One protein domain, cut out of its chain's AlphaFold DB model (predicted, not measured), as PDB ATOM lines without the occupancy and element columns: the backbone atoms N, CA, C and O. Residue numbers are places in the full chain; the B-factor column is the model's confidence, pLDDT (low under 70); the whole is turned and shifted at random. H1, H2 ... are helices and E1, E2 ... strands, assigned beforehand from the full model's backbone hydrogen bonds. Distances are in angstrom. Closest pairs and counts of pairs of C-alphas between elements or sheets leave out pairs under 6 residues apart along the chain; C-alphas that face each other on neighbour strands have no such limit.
ATOM      1  N   TYR A  18     -76.565  -4.289  -7.809       64.69
ATOM      2  CA  TYR A  18     -77.648  -4.915  -8.562       64.69
ATOM      3  C   TYR A  18     -77.384  -4.830 -10.062       64.69
ATOM      4  O   TYR A  18     -76.749  -3.887 -10.528       64.69
ATOM      5  N   ILE A  19     -77.873  -5.816 -10.808       63.75
ATOM      6  CA  ILE A  19     -77.864  -5.785 -12.268       63.75
ATOM      7  C   ILE A  19     -79.114  -5.046 -12.727       63.75
ATOM      8  O   ILE A  19     -80.226  -5.538 -12.547       63.75
ATOM      9  N   THR A  20     -78.919  -3.876 -13.327       61.75
ATOM     10  CA  THR A  20     -79.998  -3.082 -13.932       61.75
ATOM     11  C   THR A  20     -79.983  -3.171 -15.458       61.75
ATOM     12  O   THR A  20     -81.010  -2.928 -16.087       61.75
ATOM     13  N   VAL A  21     -78.860  -3.596 -16.060       63.56
ATOM     14  CA  VAL A  21     -78.714  -3.817 -17.507       63.56
ATOM     15  C   VAL A  21     -78.139  -5.211 -17.792       63.56
ATOM     16  O   VAL A  21     -77.115  -5.613 -17.246       63.56
ATOM     17  N   LEU A  22     -78.792  -5.962 -18.686       59.53
ATOM     18  CA  LEU A  22     -78.471  -7.368 -18.982       59.53
ATOM     19  C   LEU A  22     -77.060  -7.624 -19.545       59.53
ATOM     20  O   LEU A  22     -76.541  -8.728 -19.384       59.53
ATOM     21  N   SER A  23     -76.457  -6.643 -20.222       59.56
ATOM     22  CA  SER A  23     -75.226  -6.781 -21.022       59.56
ATOM     23  C   SER A  23     -73.937  -6.362 -20.300       59.56
ATOM     24  O   SER A  23     -72.880  -6.209 -20.915       59.56
ATOM     25  N   GLU A  24     -73.984  -6.202 -18.979       58.75
ATOM     26  CA  GLU A  24     -72.913  -5.608 -18.171       58.75
ATOM     27  C   GLU A  24     -71.577  -6.388 -18.091       58.75
ATOM     28  O   GLU A  24     -70.646  -5.961 -17.396       58.75
ATOM     29  N   HIS A  25     -71.442  -7.535 -18.760       62.91
ATOM     30  CA  HIS A  25     -70.275  -8.417 -18.652       62.91
ATOM     31  C   HIS A  25     -69.483  -8.494 -19.964       62.91
ATOM     32  O   HIS A  25     -69.404  -9.548 -20.583       62.91
ATOM     33  N   ARG A  26     -68.887  -7.373 -20.404       64.56
ATOM     34  CA  ARG A  26     -68.176  -7.276 -21.702       64.56
ATOM     35  C   ARG A  26     -69.050  -7.715 -22.892       64.56
ATOM     36  O   ARG A  26     -68.576  -8.403 -23.789       64.56
ATOM     37  N   GLY A  27     -70.338  -7.369 -22.866       69.81
ATOM     38  CA  GLY A  27     -71.304  -7.787 -23.886       69.81
ATOM     39  C   GLY A  27     -71.879  -9.196 -23.691       69.81
ATOM     40  O   GLY A  27     -72.815  -9.555 -24.398       69.81
ATOM     41  N   VAL A  28     -71.394  -9.981 -22.719       74.50
ATOM     42  CA  VAL A  28     -72.002 -11.271 -22.361       74.50
ATOM     43  C   VAL A  28     -73.250 -11.028 -21.518       74.50
ATOM     44  O   VAL A  28     -73.200 -10.379 -20.471       74.50
ATOM     45  N   VAL A  29     -74.374 -11.574 -21.975       80.69
ATOM     46  CA  VAL A  29     -75.651 -11.507 -21.268       80.69
ATOM     47  C   VAL A  29     -75.739 -12.644 -20.255       80.69
ATOM     48  O   VAL A  29     -75.440 -13.796 -20.569       80.69
ATOM     49  N   CYS A  30     -76.167 -12.328 -19.032       81.19
ATOM     50  CA  CYS A  30     -76.500 -13.351 -18.044       81.19
ATOM     51  C   CYS A  30     -77.714 -14.157 -18.527       81.19
ATOM     52  O   CYS A  30     -78.818 -13.616 -18.612       81.19
ATOM     53  N   GLU A  31     -77.518 -15.449 -18.798       82.31
ATOM     54  CA  GLU A  31     -78.571 -16.355 -19.280       82.31
ATOM     55  C   GLU A  31     -79.785 -16.370 -18.341       82.31
ATOM     56  O   GLU A  31     -80.920 -16.263 -18.792       82.31
ATOM     57  N   LEU A  32     -79.549 -16.376 -17.026       79.56
ATOM     58  CA  LEU A  32     -80.615 -16.340 -16.020       79.56
ATOM     59  C   LEU A  32     -81.403 -15.025 -16.060       79.56
ATOM     60  O   LEU A  32     -82.627 -15.044 -15.990       79.56
ATOM     61  N   CYS A  33     -80.731 -13.877 -16.206       78.38
ATOM     62  CA  CYS A  33     -81.437 -12.600 -16.303       78.38
ATOM     63  C   CYS A  33     -82.277 -12.520 -17.591       78.38
ATOM     64  O   CYS A  33     -83.374 -11.966 -17.563       78.38
ATOM     65  N   ALA A  34     -81.785 -13.078 -18.703       78.81
ATOM     66  CA  ALA A  34     -82.520 -13.126 -19.967       78.81
ATOM     67  C   ALA A  34     -83.743 -14.063 -19.906       78.81
ATOM     68  O   ALA A  34     -84.804 -13.719 -20.427       78.81
ATOM     69  N   GLU A  35     -83.613 -15.226 -19.256       73.38
ATOM     70  CA  GLU A  35     -84.720 -16.163 -19.014       73.38
ATOM     71  C   GLU A  35     -85.804 -15.543 -18.114       73.38
ATOM     72  O   GLU A  35     -87.001 -15.654 -18.384       73.38
ATOM     73  N   GLU A  36     -85.397 -14.866 -17.041       67.56
ATOM     74  CA  GLU A  36     -86.318 -14.322 -16.043       67.56
ATOM     75  C   GLU A  36     -87.100 -13.110 -16.532       67.56
ATOM     76  O   GLU A  36     -88.297 -13.043 -16.266       67.56
ATOM     77  N   GLN A  37     -86.476 -12.213 -17.310       64.12
ATOM     78  CA  GLN A  37     -87.175 -11.069 -17.915       64.12
ATOM     79  C   GLN A  37     -88.406 -11.478 -18.733       64.12
ATOM     80  O   GLN A  37     -89.321 -10.679 -18.907       64.12
ATOM     81  N   ARG A  38     -88.431 -12.715 -19.242       52.12
ATOM     82  CA  ARG A  38     -89.522 -13.234 -20.069       52.12
ATOM     83  C   ARG A  38     -90.591 -13.987 -19.285       52.12
ATOM     84  O   ARG A  38     -91.681 -14.175 -19.813       52.12
ATOM     85  N   THR A  39     -90.285 -14.469 -18.077       46.03
ATOM     86  CA  THR A  39     -91.041 -15.614 -17.539       46.03
ATOM     87  C   THR A  39     -91.182 -15.686 -16.023       46.03
ATOM     88  O   THR A  39     -92.013 -16.459 -15.552       46.03
ATOM     89  N   VAL A  40     -90.399 -14.940 -15.235       46.97
ATOM     90  CA  VAL A  40     -90.397 -15.096 -13.770       46.97
ATOM     91  C   VAL A  40     -90.470 -13.733 -13.079       46.97
ATOM     92  O   VAL A  40     -89.574 -12.913 -13.282       46.97
ATOM     93  N   PRO A  41     -91.471 -13.480 -12.215       47.03
ATOM     94  CA  PRO A  41     -91.466 -12.290 -11.375       47.03
ATOM     95  C   PRO A  41     -90.282 -12.359 -10.399       47.03
ATOM     96  O   PRO A  41     -90.211 -13.233  -9.531       47.03
ATOM     97  N   GLN A  42     -89.316 -11.456 -10.570       49.31
ATOM     98  CA  GLN A  42     -88.142 -11.368  -9.705       49.31
ATOM     99  C   GLN A  42     -88.541 -10.786  -8.341       49.31
ATOM    100  O   GLN A  42     -88.981  -9.645  -8.251       49.31
ATOM    101  N   LEU A  43     -88.353 -11.560  -7.265       46.75
ATOM    102  CA  LEU A  43     -88.565 -11.103  -5.880       46.75
ATOM    103  C   LEU A  43     -87.503 -10.089  -5.423       46.75
ATOM    104  O   LEU A  43     -87.743  -9.289  -4.523       46.75
ATOM    105  N   ALA A  44     -86.319 -10.140  -6.032       55.53
ATOM    106  CA  ALA A  44     -85.228  -9.202  -5.827       55.53
ATOM    107  C   ALA A  44     -84.399  -9.108  -7.108       55.53
ATOM    108  O   ALA A  44     -84.232 -10.106  -7.815       55.53
ATOM    109  N   LEU A  45     -83.845  -7.924  -7.378       64.12
ATOM    110  CA  LEU A  45     -82.947  -7.741  -8.512       64.12
ATOM    111  C   LEU A  45     -81.719  -8.660  -8.366       64.12
ATOM    112  O   LEU A  45     -81.159  -8.769  -7.266       64.12
ATOM    113  N   PRO A  46     -81.265  -9.310  -9.452       72.25
ATOM    114  CA  PRO A  46     -80.049 -10.107  -9.434       72.25
ATOM    115  C   PRO A  46     -78.846  -9.272  -8.988       72.25
ATOM    116  O   PRO A  46     -78.730  -8.090  -9.312       72.25
ATOM    117  N   VAL A  47     -77.934  -9.886  -8.235       73.94
ATOM    118  CA  VAL A  47     -76.783  -9.192  -7.644       73.94
ATOM    119  C   VAL A  47     -75.498  -9.614  -8.337       73.94
ATOM    120  O   VAL A  47     -75.168 -10.798  -8.410       73.94
ATOM    121  N   LYS A  48     -74.718  -8.631  -8.767       79.12
ATOM    122  CA  LYS A  48     -73.370  -8.793  -9.295       79.12
ATOM    123  C   LYS A  48     -72.361  -8.893  -8.157       79.12
ATOM    124  O   LYS A  48     -72.330  -8.082  -7.228       79.12
ATOM    125  N   ARG A  49     -71.512  -9.910  -8.225       76.00
ATOM    126  CA  ARG A  49     -70.475 -10.196  -7.231       76.00
ATOM    127  C   ARG A  49     -69.182 -10.630  -7.918       76.00
ATOM    128  O   ARG A  49     -69.167 -10.961  -9.102       76.00
ATOM    129  N   ARG A  50     -68.090 -10.628  -7.154       74.06
ATOM    130  CA  ARG A  50     -66.802 -11.212  -7.546       74.06
ATOM    131  C   ARG A  50     -66.446 -12.334  -6.588       74.06
ATOM    132  O   ARG A  50     -66.742 -12.236  -5.399       74.06
ATOM    133  N   ASN A  51     -65.858 -13.408  -7.101       68.38
ATOM    134  CA  ASN A  51     -65.260 -14.437  -6.253       68.38
ATOM    135  C   ASN A  51     -63.816 -14.063  -5.874       68.38
ATOM    136  O   ASN A  51     -63.254 -13.110  -6.412       68.38
ATOM    137  N   ASN A  52     -63.192 -14.851  -4.995       68.44
ATOM    138  CA  ASN A  52     -61.817 -14.621  -4.517       68.44
ATOM    139  C   ASN A  52     -60.756 -14.667  -5.630       68.44
ATOM    140  O   ASN A  52     -59.627 -14.245  -5.428       68.44
ATOM    141  N   ARG A  53     -61.114 -15.171  -6.816       65.31
ATOM    142  CA  ARG A  53     -60.263 -15.198  -8.013       65.31
ATOM    143  C   ARG A  53     -60.532 -14.009  -8.949       65.31
ATOM    144  O   ARG A  53     -60.123 -14.036 -10.103       65.31
ATOM    145  N   GLY A  54     -61.289 -13.006  -8.495       67.88
ATOM    146  CA  GLY A  54     -61.633 -11.801  -9.253       67.88
ATOM    147  C   GLY A  54     -62.704 -11.988 -10.333       67.88
ATOM    148  O   GLY A  54     -63.098 -11.009 -10.975       67.88
ATOM    149  N   ASN A  55     -63.213 -13.208 -10.518       72.75
ATOM    150  CA  ASN A  55     -64.180 -13.526 -11.564       72.75
ATOM    151  C   ASN A  55     -65.572 -13.039 -11.184       72.75
ATOM    152  O   ASN A  55     -65.992 -13.158 -10.028       72.75
ATOM    153  N   LEU A  56     -66.280 -12.502 -12.171       76.69
ATOM    154  CA  LEU A  56     -67.616 -11.958 -11.988       76.69
ATOM    155  C   LEU A  56     -68.653 -13.080 -12.008       76.69
ATOM    156  O   LEU A  56     -68.568 -14.026 -12.788       76.69
ATOM    157  N   TYR A  57     -69.665 -12.939 -11.164       81.19
ATOM    158  CA  TYR A  57     -70.856 -13.763 -11.242       81.19
ATOM    159  C   TYR A  57     -72.101 -12.944 -10.926       81.19
ATOM    160  O   TYR A  57     -72.072 -12.006 -10.124       81.19
ATOM    161  N   CYS A  58     -73.197 -13.319 -11.567       81.81
ATOM    162  CA  CYS A  58     -74.535 -12.902 -11.217       81.81
ATOM    163  C   CYS A  58     -75.147 -13.926 -10.258       81.81
ATOM    164  O   CYS A  58     -75.123 -15.133 -10.518       81.81
ATOM    165  N   ARG A  59     -75.703 -13.444  -9.148       79.50
ATOM    166  CA  ARG A  59     -76.460 -14.232  -8.180       79.50
ATOM    167  C   ARG A  59     -77.930 -13.851  -8.258       79.50
ATOM    168  O   ARG A  59     -78.310 -12.740  -7.898       79.50
ATOM    169  N   HIS A  60     -78.746 -14.826  -8.615       76.31
ATOM    170  CA  HIS A  60     -80.197 -14.754  -8.568       76.31
ATOM    171  C   HIS A  60     -80.653 -15.380  -7.261       76.31
ATOM    172  O   HIS A  60     -80.331 -16.535  -6.977       76.31
ATOM    173  N   THR A  61     -81.353 -14.615  -6.429       67.75
ATOM    174  CA  THR A  61     -81.836 -15.090  -5.127       67.75
ATOM    175  C   THR A  61     -83.353 -15.090  -5.154       67.75
ATOM    176  O   THR A  61     -83.961 -14.032  -5.250       67.75
ATOM    177  N   TYR A  62     -83.955 -16.273  -5.062       60.31
ATOM    178  CA  TYR A  62     -85.414 -16.422  -5.031       60.31
ATOM    179  C   TYR A  62     -85.924 -16.566  -3.597       60.31
ATOM    180  O   TYR A  62     -87.038 -16.180  -3.286       60.31
ATOM    181  N   THR A  63     -85.104 -17.129  -2.706       51.22
ATOM    182  CA  THR A  63     -85.348 -17.179  -1.255       51.22
ATOM    183  C   THR A  63     -83.994 -17.110  -0.536       51.22
ATOM    184  O   THR A  63     -82.969 -17.343  -1.192       51.22
ATOM    185  N   PRO A  64     -83.938 -16.905   0.795       49.00
ATOM    186  CA  PRO A  64     -82.686 -17.006   1.564       49.00
ATOM    187  C   PRO A  64     -81.915 -18.322   1.344       49.00
ATOM    188  O   PRO A  64     -80.711 -18.399   1.566       49.00
ATOM    189  N   HIS A  65     -82.620 -19.341   0.857       50.50
ATOM    190  CA  HIS A  65     -82.217 -20.736   0.785       50.50
ATOM    191  C   HIS A  65     -82.145 -21.294  -0.643       50.50
ATOM    192  O   HIS A  65     -81.747 -22.437  -0.855       50.50
ATOM    193  N   ARG A  66     -82.556 -20.512  -1.649       56.22
ATOM    194  CA  ARG A  66     -82.609 -20.937  -3.053       56.22
ATOM    195  C   ARG A  66     -82.092 -19.828  -3.946       56.22
ATOM    196  O   ARG A  66     -82.680 -18.748  -4.013       56.22
ATOM    197  N   GLY A  67     -81.022 -20.132  -4.670       66.38
ATOM    198  CA  GLY A  67     -80.437 -19.216  -5.632       66.38
ATOM    199  C   GLY A  67     -79.872 -19.922  -6.853       66.38
ATOM    200  O   GLY A  67     -79.470 -21.088  -6.792       66.38
ATOM    201  N   ALA A  68     -79.839 -19.186  -7.955       74.88
ATOM    202  CA  ALA A  68     -79.178 -19.554  -9.193       74.88
ATOM    203  C   ALA A  68     -77.977 -18.627  -9.426       74.88
ATOM    204  O   ALA A  68     -77.896 -17.526  -8.875       74.88
ATOM    205  N   TYR A  69     -77.003 -19.111 -10.189       83.19
ATOM    206  CA  TYR A  69     -75.740 -18.417 -10.406       83.19
ATOM    207  C   TYR A  69     -75.394 -18.464 -11.877       83.19
ATOM    208  O   TYR A  69     -75.462 -19.524 -12.494       83.19
ATOM    209  N   PHE A  70     -74.971 -17.331 -12.409       86.81
ATOM    210  CA  PHE A  70     -74.316 -17.261 -13.699       86.81
ATOM    211  C   PHE A  70     -72.911 -16.729 -13.482       86.81
ATOM    212  O   PHE A  70     -72.719 -15.668 -12.899       86.81
ATOM    213  N   TYR A  71     -71.925 -17.484 -13.918       84.62
ATOM    214  CA  TYR A  71     -70.521 -17.174 -13.763       84.62
ATOM    215  C   TYR A  71     -69.903 -16.912 -15.127       84.62
ATOM    216  O   TYR A  71     -70.220 -17.600 -16.095       84.62
ATOM    217  N   TRP A  72     -68.980 -15.958 -15.172       82.12
ATOM    218  CA  TRP A  72     -68.174 -15.677 -16.347       82.12
ATOM    219  C   TRP A  72     -66.746 -15.324 -15.924       82.12
ATOM    220  O   TRP A  72     -66.527 -14.534 -14.998       82.12
ATOM    221  N   ASN A  73     -65.767 -15.916 -16.603       81.19
ATOM    222  CA  ASN A  73     -64.355 -15.622 -16.385       81.19
ATOM    223  C   ASN A  73     -63.724 -14.895 -17.577       81.19
ATOM    224  O   ASN A  73     -64.277 -14.820 -18.673       81.19
ATOM    225  N   SER A  74     -62.511 -14.388 -17.367       78.94
ATOM    226  CA  SER A  74     -61.745 -13.679 -18.393       78.94
ATOM    227  C   SER A  74     -61.385 -14.530 -19.612       78.94
ATOM    228  O   SER A  74     -61.133 -13.952 -20.666       78.94
ATOM    229  N   SER A  75     -61.377 -15.863 -19.496       81.81
ATOM    230  CA  SER A  75     -61.113 -16.761 -20.624       81.81
ATOM    231  C   SER A  75     -62.332 -16.978 -21.522       81.81
ATOM    232  O   SER A  75     -62.216 -17.693 -22.506       81.81
ATOM    233  N   GLY A  76     -63.492 -16.392 -21.204       81.31
ATOM    234  CA  GLY A  76     -64.718 -16.557 -21.989       81.31
ATOM    235  C   GLY A  76     -65.507 -17.824 -21.653       81.31
ATOM    236  O   GLY A  76     -66.458 -18.149 -22.353       81.31
ATOM    237  N   THR A  77     -65.147 -18.536 -20.582       85.88
ATOM    238  CA  THR A  77     -65.948 -19.655 -20.068       85.88
ATOM    239  C   THR A  77     -67.114 -19.120 -19.248       85.88
ATOM    240  O   THR A  77     -66.923 -18.305 -18.337       85.88
ATOM    241  N   THR A  78     -68.316 -19.616 -19.529       89.75
ATOM    242  CA  THR A  78     -69.516 -19.338 -18.741       89.75
ATOM    243  C   THR A  78     -69.962 -20.574 -17.976       89.75
ATOM    244  O   THR A  78     -69.703 -21.715 -18.363       89.75
ATOM    245  N   PHE A  79     -70.635 -20.352 -16.853       87.81
ATOM    246  CA  PHE A  79     -71.246 -21.427 -16.089       87.81
ATOM    247  C   PHE A  79     -72.568 -20.969 -15.489       87.81
ATOM    248  O   PHE A  79     -72.601 -20.064 -14.657       87.81
ATOM    249  N   VAL A  80     -73.658 -21.610 -15.892       88.62
ATOM    250  CA  VAL A  80     -75.000 -21.363 -15.367       88.62
ATOM    251  C   VAL A  80     -75.402 -22.511 -14.455       88.62
ATOM    252  O   VAL A  80     -75.438 -23.661 -14.877       88.62
ATOM    253  N   ARG A  81     -75.742 -22.208 -13.201       84.25
ATOM    254  CA  ARG A  81     -76.322 -23.151 -12.239       84.25
ATOM    255  C   ARG A  81     -77.719 -22.702 -11.866       84.25
ATOM    256  O   ARG A  81     -77.898 -21.611 -11.328       84.25
ATOM    257  N   ARG A  82     -78.696 -23.575 -12.081       80.94
ATOM    258  CA  ARG A  82     -80.112 -23.318 -11.800       80.94
ATOM    259  C   ARG A  82     -80.506 -23.811 -10.408       80.94
ATOM    260  O   ARG A  82     -79.819 -24.626  -9.795       80.94
ATOM    261  N   VAL A  83     -81.663 -23.351  -9.930       71.00
ATOM    262  CA  VAL A  83     -82.211 -23.690  -8.600       71.00
ATOM    263  C   VAL A  83     -82.404 -25.195  -8.402       71.00
ATOM    264  O   VAL A  83     -82.212 -25.710  -7.307       71.00
ATOM    265  N   ASN A  84     -82.750 -25.918  -9.467       64.12
ATOM    266  CA  ASN A  84     -82.945 -27.373  -9.442       64.12
ATOM    267  C   ASN A  84     -81.625 -28.179  -9.411       64.12
ATOM    268  O   ASN A  84     -81.639 -29.393  -9.632       64.12
ATOM    269  N   GLY A  85     -80.482 -27.512  -9.223       66.62
ATOM    270  CA  GLY A  85     -79.156 -28.126  -9.169       66.62
ATOM    271  C   GLY A  85     -78.596 -28.573 -10.524       66.62
ATOM    272  O   GLY A  85     -77.506 -29.139 -10.558       66.62
ATOM    273  N   SER A  86     -79.313 -28.340 -11.633       78.25
ATOM    274  CA  SER A  86     -78.748 -28.510 -12.979       78.25
ATOM    275  C   SER A  86     -77.800 -27.369 -13.316       78.25
ATOM    276  O   SER A  86     -77.927 -26.257 -12.789       78.25
ATOM    277  N   ALA A  87     -76.856 -27.643 -14.210       85.44
ATOM    278  CA  ALA A  87     -75.918 -26.636 -14.665       85.44
ATOM    279  C   ALA A  87     -75.460 -26.867 -16.104       85.44
ATOM    280  O   ALA A  87     -75.540 -27.983 -16.621       85.44
ATOM    281  N   VAL A  88     -74.943 -25.814 -16.726       91.56
ATOM    282  CA  VAL A  88     -74.262 -25.865 -18.021       91.56
ATOM    283  C   VAL A  88     -72.974 -25.059 -17.908       91.56
ATOM    284  O   VAL A  88     -72.983 -23.944 -17.396       91.56
ATOM    285  N   CYS A  89     -71.865 -25.653 -18.340       91.06
ATOM    286  CA  CYS A  89     -70.571 -25.000 -18.495       91.06
ATOM    287  C   CYS A  89     -70.290 -24.862 -19.989       91.06
ATOM    288  O   CYS A  89     -70.197 -25.888 -20.662       91.06
ATOM    289  N   THR A  90     -70.123 -23.641 -20.488       92.56
ATOM    290  CA  THR A  90     -69.763 -23.391 -21.888       92.56
ATOM    291  C   THR A  90     -68.333 -22.879 -21.932       92.56
ATOM    292  O   THR A  90     -68.010 -21.850 -21.339       92.56
ATOM    293  N   PHE A  91     -67.452 -23.629 -22.584       90.56
ATOM    294  CA  PHE A  91     -66.041 -23.289 -22.724       90.56
ATOM    295  C   PHE A  91     -65.832 -22.247 -23.825       90.56
ATOM    296  O   PHE A  91     -66.652 -22.105 -24.728       90.56
ATOM    297  N   ALA A  92     -64.692 -21.555 -23.785       88.00
ATOM    298  CA  ALA A  92     -64.347 -20.488 -24.730       88.00
ATOM    299  C   ALA A  92     -64.400 -20.921 -26.208       88.00
ATOM    300  O   ALA A  92     -64.720 -20.131 -27.086       88.00
ATOM    301  N   HIS A  93     -64.112 -22.196 -26.469       89.75
ATOM    302  CA  HIS A  93     -64.144 -22.819 -27.792       89.75
ATOM    303  C   HIS A  93     -65.529 -23.394 -28.160       89.75
ATOM    304  O   HIS A  93     -65.633 -24.255 -29.029       89.75
ATOM    305  N   GLY A  94     -66.592 -22.982 -27.458       86.31
ATOM    306  CA  GLY A  94     -67.988 -23.308 -27.772       86.31
ATOM    307  C   GLY A  94     -68.477 -24.683 -27.315       86.31
ATOM    308  O   GLY A  94     -69.646 -25.004 -27.497       86.31
ATOM    309  N   TRP A  95     -67.627 -25.505 -26.700       94.31
ATOM    310  CA  TRP A  95     -68.076 -26.794 -26.171       94.31
ATOM    311  C   TRP A  95     -68.903 -26.618 -24.904       94.31
ATOM    312  O   TRP A  95     -68.565 -25.813 -24.035       94.31
ATOM    313  N   GLU A  96     -69.929 -27.450 -24.758       95.62
ATOM    314  CA  GLU A  96     -70.802 -27.447 -23.592       95.62
ATOM    315  C   GLU A  96     -70.669 -28.727 -22.776       95.62
ATOM    316  O   GLU A  96     -70.745 -29.842 -23.293       95.62
ATOM    317  N   LYS A  97     -70.572 -28.568 -21.458       92.50
ATOM    318  CA  LYS A  97     -70.744 -29.653 -20.495       92.50
ATOM    319  C   LYS A  97     -72.019 -29.426 -19.697       92.50
ATOM    320  O   LYS A  97     -72.149 -28.433 -18.982       92.50
ATOM    321  N   ARG A  98     -72.955 -30.372 -19.800       92.81
ATOM    322  CA  ARG A  98     -74.269 -30.307 -19.150       92.81
ATOM    323  C   ARG A  98     -74.328 -31.217 -17.931       92.81
ATOM    324  O   ARG A  98     -73.878 -32.360 -17.965       92.81
ATOM    325  N   TYR A  99     -74.932 -30.708 -16.869       84.81
ATOM    326  CA  TYR A  99     -75.097 -31.388 -15.595       84.81
ATOM    327  C   TYR A  99     -76.581 -31.604 -15.326       84.81
ATOM    328  O   TYR A  99     -77.408 -30.708 -15.522       84.81
ATOM    329  N   ARG A 100     -76.923 -32.815 -14.883       79.69
ATOM    330  CA  ARG A 100     -78.311 -33.204 -14.629       79.69
ATOM    331  C   ARG A 100     -78.861 -32.464 -13.405       79.69
ATOM    332  O   ARG A 100     -78.136 -31.860 -12.618       79.69
ATOM    333  N   ARG A 101     -80.183 -32.500 -13.241       74.56
ATOM    334  CA  ARG A 101     -80.837 -31.990 -12.026       74.56
ATOM    335  C   ARG A 101     -80.248 -32.682 -10.794       74.56
ATOM    336  O   ARG A 101     -80.018 -33.887 -10.827       74.56
ATOM    337  N   GLY A 102     -80.002 -31.912  -9.738       63.00
ATOM    338  CA  GLY A 102     -79.358 -32.397  -8.515       63.00
ATOM    339  C   GLY A 102     -77.851 -32.667  -8.617       63.00
ATOM    340  O   GLY A 102     -77.277 -33.126  -7.637       63.00
ATOM    341  N   SER A 103     -77.190 -32.383  -9.749       68.12
ATOM    342  CA  SER A 103     -75.732 -32.545  -9.872       68.12
ATOM    343  C   SER A 103     -74.937 -31.569  -9.006       68.12
ATOM    344  O   SER A 103     -73.826 -31.892  -8.601       68.12
ATOM    345  N   TYR A 104     -75.489 -30.391  -8.719       60.62
ATOM    346  CA  TYR A 104     -74.921 -29.457  -7.757       60.62
ATOM    347  C   TYR A 104     -75.834 -29.323  -6.549       60.62
ATOM    348  O   TYR A 104     -77.035 -29.076  -6.696       60.62
ATOM    349  N   ALA A 105     -75.238 -29.422  -5.360       52.41
ATOM    350  CA  ALA A 105     -75.905 -29.030  -4.133       52.41
ATOM    351  C   ALA A 105     -76.334 -27.551  -4.239       52.41
ATOM    352  O   ALA A 105     -75.587 -26.726  -4.796       52.41
ATOM    353  N   PRO A 106     -77.530 -27.191  -3.735       46.69
ATOM    354  CA  PRO A 106     -77.850 -25.792  -3.502       46.69
ATOM    355  C   PRO A 106     -76.735 -25.166  -2.646       46.69
ATOM    356  O   PRO A 106     -76.061 -25.877  -1.904       46.69
ATOM    357  N   PRO A 107     -76.469 -23.860  -2.803       43.34
ATOM    358  CA  PRO A 107     -75.399 -23.222  -2.040       43.34
ATOM    359  C   PRO A 107     -75.689 -23.395  -0.540       43.34
ATOM    360  O   PRO A 107     -76.855 -23.340  -0.150       43.34
ATOM    361  N   ASP A 108     -74.644 -23.649   0.249       33.41
ATOM    362  CA  ASP A 108     -74.711 -24.157   1.625       33.41
ATOM    363  C   ASP A 108     -75.770 -23.492   2.520       33.41
ATOM    364  O   ASP A 108     -75.899 -22.265   2.546       33.41
ATOM    365  N   GLY A 109     -76.483 -24.324   3.299       34.28
ATOM    366  CA  GLY A 109     -77.225 -23.875   4.483       34.28
ATOM    367  C   GLY A 109     -78.627 -24.437   4.759       34.28
ATOM    368  O   GLY A 109     -79.264 -23.908   5.661       34.28
TER     369      GLY A 109
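AT A GLANCE: This is residues 18 to 109 of the 143 residues of an uncharacterized protein of Peniophora sp. CBMAI 1063 (UniProt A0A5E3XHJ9). One twisted sheet of six strands, E1 to E6, makes the body, with a single short helix, H1, standing up from one of its faces over the inner strand E3. The strands follow each other as a meander, each the antiparallel neighbour of the one before. The printed part has 92 residues, with one named helix and six named strands in the order H1 E1 E2 E3 E4 E5 E6; the class is mixed, helices and strands, with under half of the residues in named elements. It is compact, with a radius of gyration of the C-alphas of 12.7 A, and spans 34 by 30 by 29 A.

HOW THE PARTS SIT: After residues 18 to 30, which hold no named element, comes H1, residues 31 to 39, with 3 of 5 O i to N i+4 pairs within hydrogen-bond range. H1 is on the sheet at a height of 11.2 A and stands up from it, rising 43 degrees out of the local plane. It lies over E3, residues 66 to 72; their closest C-alphas, of Leu 32 and Phe 70, are 6.8 A apart. Edge strand E1, residues 47 to 50, and E2, residues 56 to 63, form a hairpin at 139 degrees, with N 49 and O 57 2.9 A apart. Further hairpins are E2 and E3, N 58 to O 70 2.7 A; E3 and E4, residues 78 to 81, N 71 to O 79 2.8 A; E4 and E5, residues 87 to 90, N 80 to O 88 2.9 A; and E5 and edge strand E6, residues 96 to 99, N 97 to O 89 2.8 A. E1 and E6 are apart.

IN THESE COORDINATES: H1 begins at C-alpha 31 (-78.571, -16.355, -19.280) and is 12.6 A long. E2 is 21.4 A long and E3 20.3 A. E6 ends at C-alpha 99 (-75.097, -31.388, -15.595).

THE WHOLE: The C-alphas farthest apart, of Pro 64 and His 93, are 35.2 A apart. The printed part has no cut and no long link. Mean pLDDT of the printed part is 71.5, with 41 residues under 70, among them 18 to 27 and 102 to 109.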